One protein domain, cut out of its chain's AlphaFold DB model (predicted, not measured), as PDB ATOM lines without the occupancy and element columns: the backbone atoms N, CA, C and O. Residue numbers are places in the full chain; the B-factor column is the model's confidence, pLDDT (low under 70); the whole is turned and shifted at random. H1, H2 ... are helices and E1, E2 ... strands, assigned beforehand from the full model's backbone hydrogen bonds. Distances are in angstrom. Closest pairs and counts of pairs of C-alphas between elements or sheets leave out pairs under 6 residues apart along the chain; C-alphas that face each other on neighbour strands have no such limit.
ATOM      1  N   THR A   2     241.861 174.380 239.010       64.38
ATOM      2  CA  THR A   2     240.902 173.546 239.780       64.38
ATOM      3  C   THR A   2     239.495 173.530 239.166       64.38
ATOM      4  O   THR A   2     238.965 172.455 238.925       64.38
ATOM      5  N   SER A   3     238.951 174.693 238.789       73.38
ATOM      6  CA  SER A   3     237.604 174.822 238.191       73.38
ATOM      7  C   SER A   3     237.433 174.113 236.831       73.38
ATOM      8  O   SER A   3     236.397 173.503 236.586       73.38
ATOM      9  N   GLU A   4     238.452 174.117 235.966       73.06
ATOM     10  CA  GLU A   4     238.393 173.469 234.638       73.06
ATOM     11  C   GLU A   4     238.403 171.933 234.727       73.06
ATOM     12  O   GLU A   4     237.741 171.250 233.944       73.06
ATOM     13  N   LYS A   5     239.132 171.371 235.703       75.38
ATOM     14  CA  LYS A   5     239.162 169.920 235.946       75.38
ATOM     15  C   LYS A   5     237.836 169.407 236.499       75.38
ATOM     16  O   LYS A   5     237.474 168.270 236.221       75.38
ATOM     17  N   GLU A   6     237.146 170.224 237.284       80.38
ATOM     18  CA  GLU A   6     235.845 169.896 237.871       80.38
ATOM     19  C   GLU A   6     234.757 169.879 236.790       80.38
ATOM     20  O   GLU A   6     234.128 168.849 236.580       80.38
ATOM     21  N   SER A   7     234.699 170.924 235.956       86.06
ATOM     22  CA  SER A   7     233.796 170.982 234.797       86.06
ATOM     23  C   SER A   7     234.008 169.833 233.794       86.06
ATOM     24  O   SER A   7     233.044 169.302 233.247       86.06
ATOM     25  N   THR A   8     235.257 169.405 233.576       90.62
ATOM     26  CA  THR A   8     235.561 168.271 232.679       90.62
ATOM     27  C   THR A   8     235.047 166.941 233.241       90.62
ATOM     28  O   THR A   8     234.562 166.097 232.488       90.62
ATOM     29  N   LYS A   9     235.150 166.726 234.560       89.50
ATOM     30  CA  LYS A   9     234.633 165.509 235.207       89.50
ATOM     31  C   LYS A   9     233.117 165.426 235.107       89.50
ATOM     32  O   LYS A   9     232.608 164.345 234.814       89.50
ATOM     33  N   ASP A  10     232.434 166.549 235.300       92.25
ATOM     34  CA  ASP A  10     230.977 166.629 235.196       92.25
ATOM     35  C   ASP A  10     230.511 166.270 233.782       92.25
ATOM     36  O   ASP A  10     229.624 165.436 233.613       92.25
ATOM     37  N   PHE A  11     231.193 166.792 232.757       93.94
ATOM     38  CA  PHE A  11     230.904 166.454 231.364       93.94
ATOM     39  C   PHE A  11     231.114 164.962 231.053       93.94
ATOM     40  O   PHE A  11     230.268 164.327 230.424       93.94
ATOM     41  N   ILE A  12     232.216 164.362 231.519       95.38
ATOM     42  CA  ILE A  12     232.466 162.920 231.331       95.38
ATOM     43  C   ILE A  12     231.381 162.081 232.023       95.38
ATOM     44  O   ILE A  12     230.954 161.059 231.480       95.38
ATOM     45  N   ALA A  13     230.939 162.485 233.214       95.06
ATOM     46  CA  ALA A  13     229.865 161.803 233.929       95.06
ATOM     47  C   ALA A  13     228.538 161.881 233.159       95.06
ATOM     48  O   ALA A  13     227.868 160.861 232.996       95.06
ATOM     49  N   GLU A  14     228.203 163.053 232.619       95.75
ATOM     50  CA  GLU A  14     227.016 163.248 231.786       95.75
ATOM     51  C   GLU A  14     227.055 162.376 230.522       95.75
ATOM     52  O   GLU A  14     226.084 161.684 230.219       95.75
ATOM     53  N   LEU A  15     228.191 162.322 229.819       96.00
ATOM     54  CA  LEU A  15     228.356 161.462 228.641       96.00
ATOM     55  C   LEU A  15     228.139 159.980 228.963       96.00
ATOM     56  O   LEU A  15     227.461 159.278 228.210       96.00
ATOM     57  N   ARG A  16     228.682 159.500 230.087       94.81
ATOM     58  CA  ARG A  16     228.479 158.116 230.543       94.81
ATOM     59  C   ARG A  16     227.014 157.838 230.849       94.81
ATOM     60  O   ARG A  16     226.498 156.807 230.426       94.81
ATOM     61  N   GLN A  17     226.337 158.766 231.522       96.19
ATOM     62  CA  GLN A  17     224.915 158.626 231.822       96.19
ATOM     63  C   GLN A  17     224.070 158.603 230.545       96.19
ATOM     64  O   GLN A  17     223.187 157.760 230.402       96.19
ATOM     65  N   ASN A  18     224.363 159.485 229.589       97.12
ATOM     66  CA  ASN A  18     223.664 159.532 228.307       97.12
ATOM     67  C   ASN A  18     223.862 158.237 227.506       97.12
ATOM     68  O   ASN A  18     222.907 157.736 226.910       97.12
ATOM     69  N   ARG A  19     225.068 157.655 227.537       95.75
ATOM     70  CA  ARG A  19     225.343 156.346 226.926       95.75
ATOM     71  C   ARG A  19     224.539 155.231 227.596       95.75
ATOM     72  O   ARG A  19     223.862 154.489 226.892       95.75
ATOM     73  N   ALA A  20     224.552 155.153 228.926       96.31
ATOM     74  CA  ALA A  20     223.779 154.156 229.671       96.31
ATOM     75  C   ALA A  20     222.273 154.258 229.375       96.31
ATOM     76  O   ALA A  20     221.629 153.256 229.079       96.31
ATOM     77  N   ASN A  21     221.726 155.478 229.349       98.00
ATOM     78  CA  ASN A  21     220.323 155.714 229.008       98.00
ATOM     79  C   ASN A  21     219.994 155.264 227.576       98.00
ATOM     80  O   ASN A  21     218.925 154.707 227.331       98.00
ATOM     81  N   ARG A  22     220.905 155.496 226.621       97.69
ATOM     82  CA  ARG A  22     220.739 155.041 225.235       97.69
ATOM     83  C   ARG A  22     220.711 153.516 225.149       97.69
ATOM     84  O   ARG A  22     219.839 152.984 224.470       97.69
ATOM     85  N   ILE A  23     221.647 152.835 225.807       97.81
ATOM     86  CA  ILE A  23     221.719 151.366 225.820       97.81
ATOM     87  C   ILE A  23     220.434 150.788 226.415       97.81
ATOM     88  O   ILE A  23     219.807 149.926 225.806       97.81
ATOM     89  N   GLU A  24     219.987 151.325 227.548       98.06
ATOM     90  CA  GLU A  24     218.743 150.900 228.189       98.06
ATOM     91  C   GLU A  24     217.529 151.122 227.274       98.06
ATOM     92  O   GLU A  24     216.682 150.244 227.121       98.06
ATOM     93  N   SER A  25     217.460 152.265 226.585       98.19
ATOM     94  CA  SER A  25     216.410 152.516 225.595       98.19
ATOM     95  C   SER A  25     216.436 151.501 224.449       98.19
ATOM     96  O   SER A  25     215.372 151.045 224.039       98.19
ATOM     97  N   LEU A  26     217.617 151.138 223.932       98.12
ATOM     98  CA  LEU A  26     217.746 150.138 222.869       98.12
ATOM     99  C   LEU A  26     217.267 148.763 223.338       98.12
ATOM    100  O   LEU A  26     216.494 148.127 222.629       98.12
ATOM    101  N   LYS A  27     217.677 148.328 224.535       97.62
ATOM    102  CA  LYS A  27     217.261 147.041 225.118       97.62
ATOM    103  C   LYS A  27     215.747 146.966 225.294       97.62
ATOM    104  O   LYS A  27     215.143 145.964 224.916       97.62
ATOM    105  N   ASN A  28     215.131 148.041 225.786       97.88
ATOM    106  CA  ASN A  28     213.678 148.123 225.918       97.88
ATOM    107  C   ASN A  28     212.981 148.035 224.553       97.88
ATOM    108  O   ASN A  28     212.095 147.204 224.381       97.88
ATOM    109  N   THR A  29     213.427 148.800 223.551       98.00
ATOM    110  CA  THR A  29     212.851 148.722 222.196       98.00
ATOM    111  C   THR A  29     213.020 147.337 221.566       98.00
ATOM    112  O   THR A  29     212.080 146.827 220.963       98.00
ATOM    113  N   ILE A  30     214.185 146.706 221.724       97.75
ATOM    114  CA  ILE A  30     214.437 145.339 221.247       97.75
ATOM    115  C   ILE A  30     213.449 144.361 221.886       97.75
ATOM    116  O   ILE A  30     212.799 143.608 221.169       97.75
ATOM    117  N   SER A  31     213.285 144.417 223.211       96.44
ATOM    118  CA  SER A  31     212.374 143.532 223.944       96.44
ATOM    119  C   SER A  31     210.904 143.752 223.575       96.44
ATOM    120  O   SER A  31     210.147 142.787 223.488       96.44
ATOM    121  N   GLU A  32     210.497 144.997 223.318       97.06
ATOM    122  CA  GLU A  32     209.144 145.328 222.857       97.06
ATOM    123  C   GLU A  32     208.871 144.828 221.433       97.06
ATOM    124  O   GLU A  32     207.777 144.336 221.153       97.06
ATOM    125  N   LEU A  33     209.851 144.948 220.531       96.75
ATOM    126  CA  LEU A  33     209.738 144.474 219.148       96.75
ATOM    127  C   LEU A  33     209.767 142.950 219.068       96.75
ATOM    128  O   LEU A  33     209.030 142.355 218.280       96.75
ATOM    129  N   ASN A  34     210.637 142.332 219.859       96.50
ATOM    130  CA  ASN A  34     210.852 140.904 219.865       96.50
ATOM    131  C   ASN A  34     211.280 140.420 221.263       96.50
ATOM    132  O   ASN A  34     212.463 140.465 221.607       96.50
ATOM    133  N   PRO A  35     210.340 139.888 222.062       95.38
ATOM    134  CA  PRO A  35     210.636 139.337 223.383       95.38
ATOM    135  C   PRO A  35     211.573 138.118 223.369       95.38
ATOM    136  O   PRO A  35     212.122 137.770 224.412       95.38
ATOM    137  N   GLU A  36     211.739 137.461 222.218       95.25
ATOM    138  CA  GLU A  36     212.652 136.325 222.028       95.25
ATOM    139  C   GLU A  36     214.045 136.767 221.552       95.25
ATOM    140  O   GLU A  36     214.931 135.929 221.374       95.25
ATOM    141  N   ALA A  37     214.259 138.072 221.341       95.44
ATOM    142  CA  ALA A  37     215.555 138.604 220.957       95.44
ATOM    143  C   ALA A  37     216.609 138.307 222.022       95.44
ATOM    144  O   ALA A  37     216.413 138.532 223.218       95.44
ATOM    145  N   MET A  38     217.763 137.833 221.565       94.44
ATOM    146  CA  MET A  38     218.880 137.523 222.440       94.44
ATOM    147  C   MET A  38     219.841 138.710 222.499       94.44
ATOM    148  O   MET A  38     220.051 139.415 221.512       94.44
ATOM    149  N   LEU A  39     220.430 138.926 223.674       94.94
ATOM    150  CA  LEU A  39     221.470 139.925 223.901       94.94
ATOM    151  C   LEU A  39     222.785 139.217 224.235       94.94
ATOM    152  O   LEU A  39     222.777 138.152 224.854       94.94
ATOM    153  N   ALA A  40     223.907 139.809 223.827       94.00
ATOM    154  CA  ALA A  40     225.231 139.315 224.173       94.00
ATOM    155  C   ALA A  40     225.571 139.780 225.598       94.00
ATOM    156  O   ALA A  40     225.906 140.946 225.821       94.00
ATOM    157  N   ASP A  41     225.427 138.876 226.569       91.38
ATOM    158  CA  ASP A  41     225.622 139.198 227.983       91.38
ATOM    159  C   ASP A  41     227.045 139.704 228.258       91.38
ATOM    160  O   ASP A  41     228.029 139.193 227.724       91.38
ATOM    161  N   GLY A  42     227.149 140.745 229.081       94.25
ATOM    162  CA  GLY A  42     228.411 141.417 229.374       94.25
ATOM    163  C   GLY A  42     228.958 142.306 228.250       94.25
ATOM    164  O   GLY A  42     230.054 142.839 228.417       94.25
ATOM    165  N   PHE A  43     228.230 142.502 227.146       96.94
ATOM    166  CA  PHE A  43     228.666 143.327 226.009       96.94
ATOM    167  C   PHE A  43     227.691 144.457 225.654       96.94
ATOM    168  O   PHE A  43     227.716 144.971 224.538       96.94
ATOM    169  N   ASP A  44     226.866 144.885 226.612       96.75
ATOM    170  CA  ASP A  44     225.900 145.986 226.469       96.75
ATOM    171  C   ASP A  44     226.523 147.264 225.869       96.75
ATOM    172  O   ASP A  44     225.897 147.945 225.058       96.75
ATOM    173  N   ASP A  45     227.777 147.571 226.217       96.06
ATOM    174  CA  ASP A  45     228.495 148.739 225.692       96.06
ATOM    175  C   ASP A  45     228.777 148.664 224.186       96.06
ATOM    176  O   ASP A  45     228.943 149.708 223.548       96.06
ATOM    177  N   SER A  46     228.794 147.460 223.618       97.50
ATOM    178  CA  SER A  46     228.996 147.203 222.191       97.50
ATOM    179  C   SER A  46     227.682 147.189 221.398       97.50
ATOM    180  O   SER A  46     227.718 146.985 220.185       97.50
ATOM    181  N   LEU A  47     226.524 147.396 222.045       98.06
ATOM    182  CA  LEU A  47     225.213 147.398 221.390       98.06
ATOM    183  C   LEU A  47     225.065 148.612 220.458       98.06
ATOM    184  O   LEU A  47     224.953 149.761 220.894       98.06
ATOM    185  N   ALA A  48     225.014 148.347 219.155       97.31
ATOM    186  CA  ALA A  48     224.890 149.355 218.107       97.31
ATOM    187  C   ALA A  48     223.426 149.757 217.859       97.31
ATOM    188  O   ALA A  48     223.108 150.940 217.685       97.31
ATOM    189  N   GLY A  49     222.530 148.766 217.845       97.69
ATOM    190  CA  GLY A  49     221.129 148.934 217.473       97.69
ATOM    191  C   GLY A  49     220.409 147.600 217.293       97.69
ATOM    192  O   GLY A  49     220.719 146.628 217.978       97.69
ATOM    193  N   PHE A  50     219.445 147.558 216.374       97.88
ATOM    194  CA  PHE A  50     218.669 146.360 216.060       97.88
ATOM    195  C   PHE A  50     218.219 146.329 214.594       97.88
ATOM    196  O   PHE A  50     218.142 147.375 213.948       97.88
ATOM    197  N   ASP A  51     217.937 145.138 214.063       96.50
ATOM    198  CA  ASP A  51     217.414 144.959 212.703       96.50
ATOM    199  C   ASP A  51     215.876 145.049 212.638       96.50
ATOM    200  O   ASP A  51     215.187 145.203 213.646       96.50
ATOM    201  N   SER A  52     215.300 144.927 211.439       95.00
ATOM    202  CA  SER A  52     213.844 145.008 211.244       95.00
ATOM    203  C   SER A  52     213.032 143.901 211.932       95.00
ATOM    204  O   SER A  52     211.809 144.002 211.977       95.00
ATOM    205  N   HIS A  53     213.681 142.846 212.428       92.62
ATOM    206  CA  HIS A  53     213.062 141.728 213.146       92.62
ATOM    207  C   HIS A  53     213.342 141.791 214.657       92.62
ATOM    208  O   HIS A  53     213.072 140.833 215.381       92.62
ATOM    209  N   GLY A  54     213.905 142.903 215.141       94.44
ATOM    210  CA  GLY A  54     214.232 143.091 216.549       94.44
ATOM    211  C   GLY A  54     215.462 142.308 217.009       94.44
ATOM    212  O   GLY A  54     215.634 142.136 218.209       94.44
ATOM    213  N   ARG A  55     216.334 141.829 216.109       96.06
ATOM    214  CA  ARG A  55     217.612 141.224 216.520       96.06
ATOM    215  C   ARG A  55     218.594 142.310 216.911       96.06
ATOM    216  O   ARG A  55     218.780 143.262 216.155       96.06
ATOM    217  N   ALA A  56     219.244 142.149 218.057       97.44
ATOM    218  CA  ALA A  56     220.284 143.062 218.502       97.44
ATOM    219  C   ALA A  56     221.486 143.042 217.547       97.44
ATOM    220  O   ALA A  56     221.888 141.985 217.059       97.44
ATOM    221  N   ILE A  57     222.061 144.216 217.296       98.00
ATOM    222  CA  ILE A  57     223.260 144.397 216.477       98.00
ATOM    223  C   ILE A  57     224.368 144.925 217.380       98.00
ATOM    224  O   ILE A  57     224.171 145.943 218.045       98.00
ATOM    225  N   TYR A  58     225.525 144.270 217.375       98.06
ATOM    226  CA  TYR A  58     226.703 144.673 218.139       98.06
ATOM    227  C   TYR A  58     227.871 145.017 217.217       98.06
ATOM    228  O   TYR A  58     228.016 144.422 216.150       98.06
ATOM    229  N   PHE A  59     228.730 145.934 217.657       97.88
ATOM    230  CA  PHE A  59     230.042 146.152 217.045       97.88
ATOM    231  C   PHE A  59     231.004 145.038 217.473       97.88
ATOM    232  O   PHE A  59     231.295 144.898 218.665       97.88
ATOM    233  N   ALA A  60     231.496 144.254 216.513       97.44
ATOM    234  CA  ALA A  60     232.404 143.137 216.768       97.44
ATOM    235  C   ALA A  60     233.729 143.614 217.387       97.44
ATOM    236  O   ALA A  60     234.136 143.109 218.434       97.44
ATOM    237  N   ASP A  61     234.333 144.664 216.821       96.69
ATOM    238  CA  ASP A  61     235.586 145.249 217.316       96.69
ATOM    239  C   ASP A  61     235.480 145.711 218.775       96.69
ATOM    240  O   ASP A  61     236.386 145.493 219.576       96.69
ATOM    241  N   SER A  62     234.333 146.281 219.162       97.06
ATOM    242  CA  SER A  62     234.077 146.714 220.543       97.06
ATOM    243  C   SER A  62     233.963 145.530 221.514       97.06
ATOM    244  O   SER A  62     234.407 145.618 222.662       97.06
ATOM    245  N   ILE A  63     233.390 144.401 221.079       97.75
ATOM    246  CA  ILE A  63     233.359 143.163 221.876       97.75
ATOM    247  C   ILE A  63     234.778 142.636 222.083       97.75
ATOM    248  O   ILE A  63     235.161 142.356 223.217       97.75
ATOM    249  N   ILE A  64     235.569 142.553 221.014       98.00
ATOM    250  CA  ILE A  64     236.954 142.074 221.070       98.00
ATOM    251  C   ILE A  64     237.796 142.981 221.968       98.00
ATOM    252  O   ILE A  64     238.512 142.489 222.837       98.00
ATOM    253  N   GLN A  65     237.645 144.301 221.847       97.62
ATOM    254  CA  GLN A  65     238.319 145.248 222.730       97.62
ATOM    255  C   GLN A  65     237.917 145.042 224.195       97.62
ATOM    256  O   GLN A  65     238.767 145.097 225.080       97.62
ATOM    257  N   THR A  66     236.641 144.747 224.462       97.75
ATOM    258  CA  THR A  66     236.172 144.433 225.818       97.75
ATOM    259  C   THR A  66     236.827 143.159 226.353       97.75
ATOM    260  O   THR A  66     237.264 143.150 227.499       97.75
ATOM    261  N   LEU A  67     236.943 142.103 225.544       97.94
ATOM    262  CA  LEU A  67     237.634 140.864 225.925       97.94
ATOM    263  C   LEU A  67     239.115 141.121 226.261       97.94
ATOM    264  O   LEU A  67     239.629 140.610 227.254       97.94
ATOM    265  N   ILE A  68     239.790 141.971 225.486       98.06
ATOM    266  CA  ILE A  68     241.186 142.349 225.746       98.06
ATOM    267  C   ILE A  68     241.297 143.152 227.049       98.06
ATOM    268  O   ILE A  68     242.088 142.819 227.930       98.06
ATOM    269  N   GLU A  69     240.510 144.218 227.202       97.69
ATOM    270  CA  GLU A  69     240.661 145.165 228.312       97.69
ATOM    271  C   GLU A  69     240.108 144.645 229.642       97.69
ATOM    272  O   GLU A  69     240.726 144.843 230.691       97.69
ATOM    273  N   ARG A  70     238.927 144.021 229.617       97.38
ATOM    274  CA  ARG A  70     238.233 143.540 230.817       97.38
ATOM    275  C   ARG A  70     238.754 142.176 231.243       97.38
ATOM    276  O   ARG A  70     238.973 141.968 232.436       97.38
ATOM    277  N   ASP A  71     238.937 141.274 230.279       96.88
ATOM    278  CA  ASP A  71     239.245 139.867 230.550       96.88
ATOM    279  C   ASP A  71     240.745 139.562 230.404       96.88
ATOM    280  O   ASP A  71     241.195 138.488 230.800       96.88
ATOM    281  N   GLY A  72     241.540 140.528 229.926       97.69
ATOM    282  CA  GLY A  72     242.996 140.419 229.836       97.69
ATOM    283  C   GLY A  72     243.468 139.453 228.752       97.69
ATOM    284  O   GLY A  72     244.584 138.946 228.855       97.69
ATOM    285  N   MET A  73     242.620 139.170 227.760       97.94
ATOM    286  CA  MET A  73     242.960 138.290 226.644       97.94
ATOM    287  C   MET A  73     243.971 138.962 225.716       97.94
ATOM    288  O   MET A  73     243.893 140.164 225.448       97.94
ATOM    289  N   GLU A  74     244.895 138.178 225.171       98.19
ATOM    290  CA  GLU A  74     245.724 138.654 224.064       98.19
ATOM    291  C   GLU A  74     244.856 138.882 222.819       98.19
ATOM    292  O   GLU A  74     243.824 138.240 222.637       98.19
ATOM    293  N   SER A  75     245.266 139.786 221.926       96.94
ATOM    294  CA  SER A  75     244.431 140.175 220.776       96.94
ATOM    295  C   SER A  75     244.013 138.995 219.889       96.94
ATOM    296  O   SER A  75     242.891 138.985 219.384       96.94
ATOM    297  N   GLU A  76     244.903 138.024 219.680       97.38
ATOM    298  CA  GLU A  76     244.614 136.818 218.892       97.38
ATOM    299  C   GLU A  76     243.636 135.896 219.635       97.38
ATOM    300  O   GLU A  76     242.649 135.452 219.054       97.38
ATOM    301  N   GLU A  77     243.836 135.707 220.942       97.88
ATOM    302  CA  GLU A  77     242.938 134.928 221.801       97.88
ATOM    303  C   GLU A  77     241.534 135.542 221.857       97.88
ATOM    304  O   GLU A  77     240.546 134.826 221.734       97.88
ATOM    305  N   ALA A  78     241.426 136.867 221.982       97.94
ATOM    306  CA  ALA A  78     240.147 137.569 221.995       97.94
ATOM    307  C   ALA A  78     239.391 137.415 220.665       97.94
ATOM    308  O   ALA A  78     238.175 137.219 220.666       97.94
ATOM    309  N   MET A  79     240.107 137.470 219.538       96.94
ATOM    310  CA  MET A  79     239.541 137.264 218.202       96.94
ATOM    311  C   MET A  79     239.023 135.830 218.029       96.94
ATOM    312  O   MET A  79     237.895 135.625 217.577       96.94
ATOM    313  N   GLU A  80     239.817 134.834 218.427       97.25
ATOM    314  CA  GLU A  80     239.400 133.430 218.405       97.25
ATOM    315  C   GLU A  80     238.208 133.196 219.338       97.25
ATOM    316  O   GLU A  80     237.210 132.591 218.940       97.25
ATOM    317  N   TYR A  81     238.270 133.721 220.563       96.75
ATOM    318  CA  TYR A  81     237.197 133.596 221.537       96.75
ATOM    319  C   TYR A  81     235.896 134.187 220.999       96.75
ATOM    320  O   TYR A  81     234.861 133.522 221.071       96.75
ATOM    321  N   PHE A  82     235.951 135.393 220.427       96.81
ATOM    322  CA  PHE A  82     234.812 136.024 219.777       96.81
ATOM    323  C   PHE A  82     234.253 135.141 218.658       96.81
ATOM    324  O   PHE A  82     233.071 134.801 218.691       96.81
ATOM    325  N   SER A  83     235.084 134.699 217.712       94.88
ATOM    326  CA  SER A  83     234.601 133.926 216.564       94.88
ATOM    327  C   SER A  83     233.942 132.602 216.982       94.88
ATOM    328  O   SER A  83     232.840 132.280 216.534       94.88
ATOM    329  N   PHE A  84     234.556 131.855 217.906       93.44
ATOM    330  CA  PHE A  84     234.041 130.550 218.333       93.44
ATOM    331  C   PHE A  84     232.884 130.630 219.335       93.44
ATOM    332  O   PHE A  84     231.925 129.869 219.211       93.44
ATOM    333  N   ASN A  85     232.968 131.512 220.335       93.50
ATOM    334  CA  ASN A  85     232.035 131.519 221.470       93.50
ATOM    335  C   ASN A  85     230.931 132.570 221.352       93.50
ATOM    336  O   ASN A  85     229.946 132.476 222.081       93.50
ATOM    337  N   ILE A  86     231.089 133.570 220.481       93.50
ATOM    338  CA  ILE A  86     230.162 134.701 220.379       93.50
ATOM    339  C   ILE A  86     229.537 134.756 218.981       93.50
ATOM    340  O   ILE A  86     228.315 134.687 218.858       93.50
ATOM    341  N   GLU A  87     230.350 134.813 217.926       91.31
ATOM    342  CA  GLU A  87     229.882 134.917 216.537       91.31
ATOM    343  C   GLU A  87     229.223 133.623 216.050       91.31
ATOM    344  O   GLU A  87     228.111 133.643 215.523       91.31
ATOM    345  N   CYS A  88     229.879 132.481 216.263       87.25
ATOM    346  CA  CYS A  88     229.369 131.175 215.843       87.25
ATOM    347  C   CYS A  88     228.421 130.524 216.860       87.25
ATOM    348  O   CYS A  88     227.915 129.425 216.607       87.25
ATOM    349  N   ALA A  89     228.157 131.177 217.995       81.88
ATOM    350  CA  ALA A  89     227.181 130.714 218.968       81.88
ATOM    351  C   ALA A  89     225.760 130.918 218.420       81.88
ATOM    352  O   ALA A  89     225.061 131.863 218.768       81.88
ATOM    353  N   SER A  90     225.329 130.023 217.529       76.31
ATOM    354  CA  SER A  90     223.944 129.978 217.064       76.31
ATOM    355  C   SER A  90     223.071 129.402 218.172       76.31
ATOM    356  O   SER A  90     223.081 128.200 218.443       76.31
ATOM    357  N   VAL A  91     222.345 130.291 218.840       74.94
ATOM    358  CA  VAL A  91     221.523 129.987 220.019       74.94
ATOM    359  C   VAL A  91     220.021 130.107 219.737       74.94
ATOM    360  O   VAL A  91     219.205 129.866 220.624       74.94
ATOM    361  N   GLY A  92     219.648 130.411 218.491       82.62
ATOM    362  CA  GLY A  92     218.265 130.501 218.023       82.62
ATOM    363  C   GLY A  92     218.092 131.476 216.855       82.62
ATOM    364  O   GLY A  92     219.047 132.125 216.420       82.62
ATOM    365  N   ASP A  93     216.859 131.613 216.368       85.94
ATOM    366  CA  ASP A  93     216.521 132.444 215.198       85.94
ATOM    367  C   ASP A  93     216.819 133.942 215.409       85.94
ATOM    368  O   ASP A  93     217.079 134.676 214.452       85.94
ATOM    369  N   TYR A  94     216.857 134.387 216.669       90.19
ATOM    370  CA  TYR A  94     217.147 135.768 217.060       90.19
ATOM    371  C   TYR A  94     218.507 135.942 217.746       90.19
ATOM    372  O   TYR A  94     218.678 136.822 218.593       90.19
ATOM    373  N   THR A  95     219.479 135.115 217.347       93.12
ATOM    374  CA  THR A  95     220.900 135.319 217.668       93.12
ATOM    375  C   THR A  95     221.342 136.720 217.201       93.12
ATOM    376  O   THR A  95     220.924 137.142 216.111       93.12
ATOM    377  N   PRO A  96     222.153 137.458 217.989       96.25
ATOM    378  CA  PRO A  96     222.627 138.782 217.606       96.25
ATOM    379  C   PRO A  96     223.366 138.803 216.265       96.25
ATOM    380  O   PRO A  96     223.959 137.816 215.836       96.25
ATOM    381  N   ILE A  97     223.355 139.968 215.622       96.06
ATOM    382  CA  ILE A  97     224.163 140.253 214.437       96.06
ATOM    383  C   ILE A  97     225.423 140.983 214.891       96.06
ATOM    384  O   ILE A  97     225.342 141.959 215.640       96.06
ATOM    385  N   TYR A  98     226.575 140.556 214.388       96.75
ATOM    386  CA  TYR A  98     227.845 141.214 214.656       96.75
ATOM    387  C   TYR A  98     228.303 141.980 213.418       96.75
ATOM    388  O   TYR A  98     228.447 141.417 212.334       96.75
ATOM    389  N   MET A  99     228.458 143.289 213.581       96.69
ATOM    390  CA  MET A  99     228.842 144.221 212.532       96.69
ATOM    391  C   MET A  99     230.296 144.642 212.728       96.69
ATOM    392  O   MET A  99     230.700 144.984 213.839       96.69
ATOM    393  N   TRP A 100     231.041 144.655 211.629       95.00
ATOM    394  CA  TRP A 100     232.393 145.198 211.535       95.00
ATOM    395  C   TRP A 100     232.331 146.572 210.859       95.00
ATOM    396  O   TRP A 100     231.535 146.755 209.931       95.00
TER     397      TRP A 100
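What this domain is: This is residues 2 to 100 of the 102 residues of an uncharacterized protein of Verrucomicrobiales bacterium (UniProt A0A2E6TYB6). A small three-stranded sheet sits in a compact head between the last part of a very long helix, H1, which packs on E1 with residues 22 to 33, and a pair of short helices, H2 and H3. Residues 2 to 18 of H1 stick out from the head as a straight arm. The printed part has 99 residues, in the order H1 E1 E2 H2 H3 E3, and is mostly helix; the mixed sheet runs E1, E2, E3. The whole is loose, with a radius of gyration of the C-alphas of 15.9 A, and flat, spanning 53 by 37 by 18 A.

Where its parts are: The strands are E1, residues 47 to 50, E2, residues 56 to 59, and E3, residues 97 to 99, ending at C-alpha 99 (228.842, 144.221, 212.532). H1, residues 2 to 33, begins at C-alpha 2 (240.902, 173.546, 239.780) and is 47.4 A long. H2, residues 60 to 71, is 15.7 A long, and H3, residues 75 to 87, 16.0 A.

How they stand to each other: E1 and E2 form an antiparallel hairpin, with N 48 and O 57 2.8 A apart. E2 and E3 are parallel, with N 97 and O 56 2.9 A apart; E2, H2, H3 and E3 make a strand-helix-strand unit, two parallel neighbour strands with helices between, its crossover right-handed. H1 is on the sheet; its closest C-alphas to E1 are Leu 26 and Gly 49, 6.5 A. H2 only grazes the sheet with residues 60 to 63. H2, with residues 63 to 68 alone, touches H3, C-alphas Ile 64 and Ala 78 being closest at 5.6 A, at a steep tilt of 62 degrees, opposite ways. H1 is apart from H2 and H3. Every O i to N i+4 pair is within hydrogen-bond range in H1 and H2, and 8 of 9 in H3.

The domain as a whole: The C-alphas of Thr 2 and Asp 93 are the two farthest apart, 53.7 A. The printed part has no cut, and the link from H1 to E1 is long, 13 residues. Mean pLDDT of the printed part is 94.0; residue 2 is under 70.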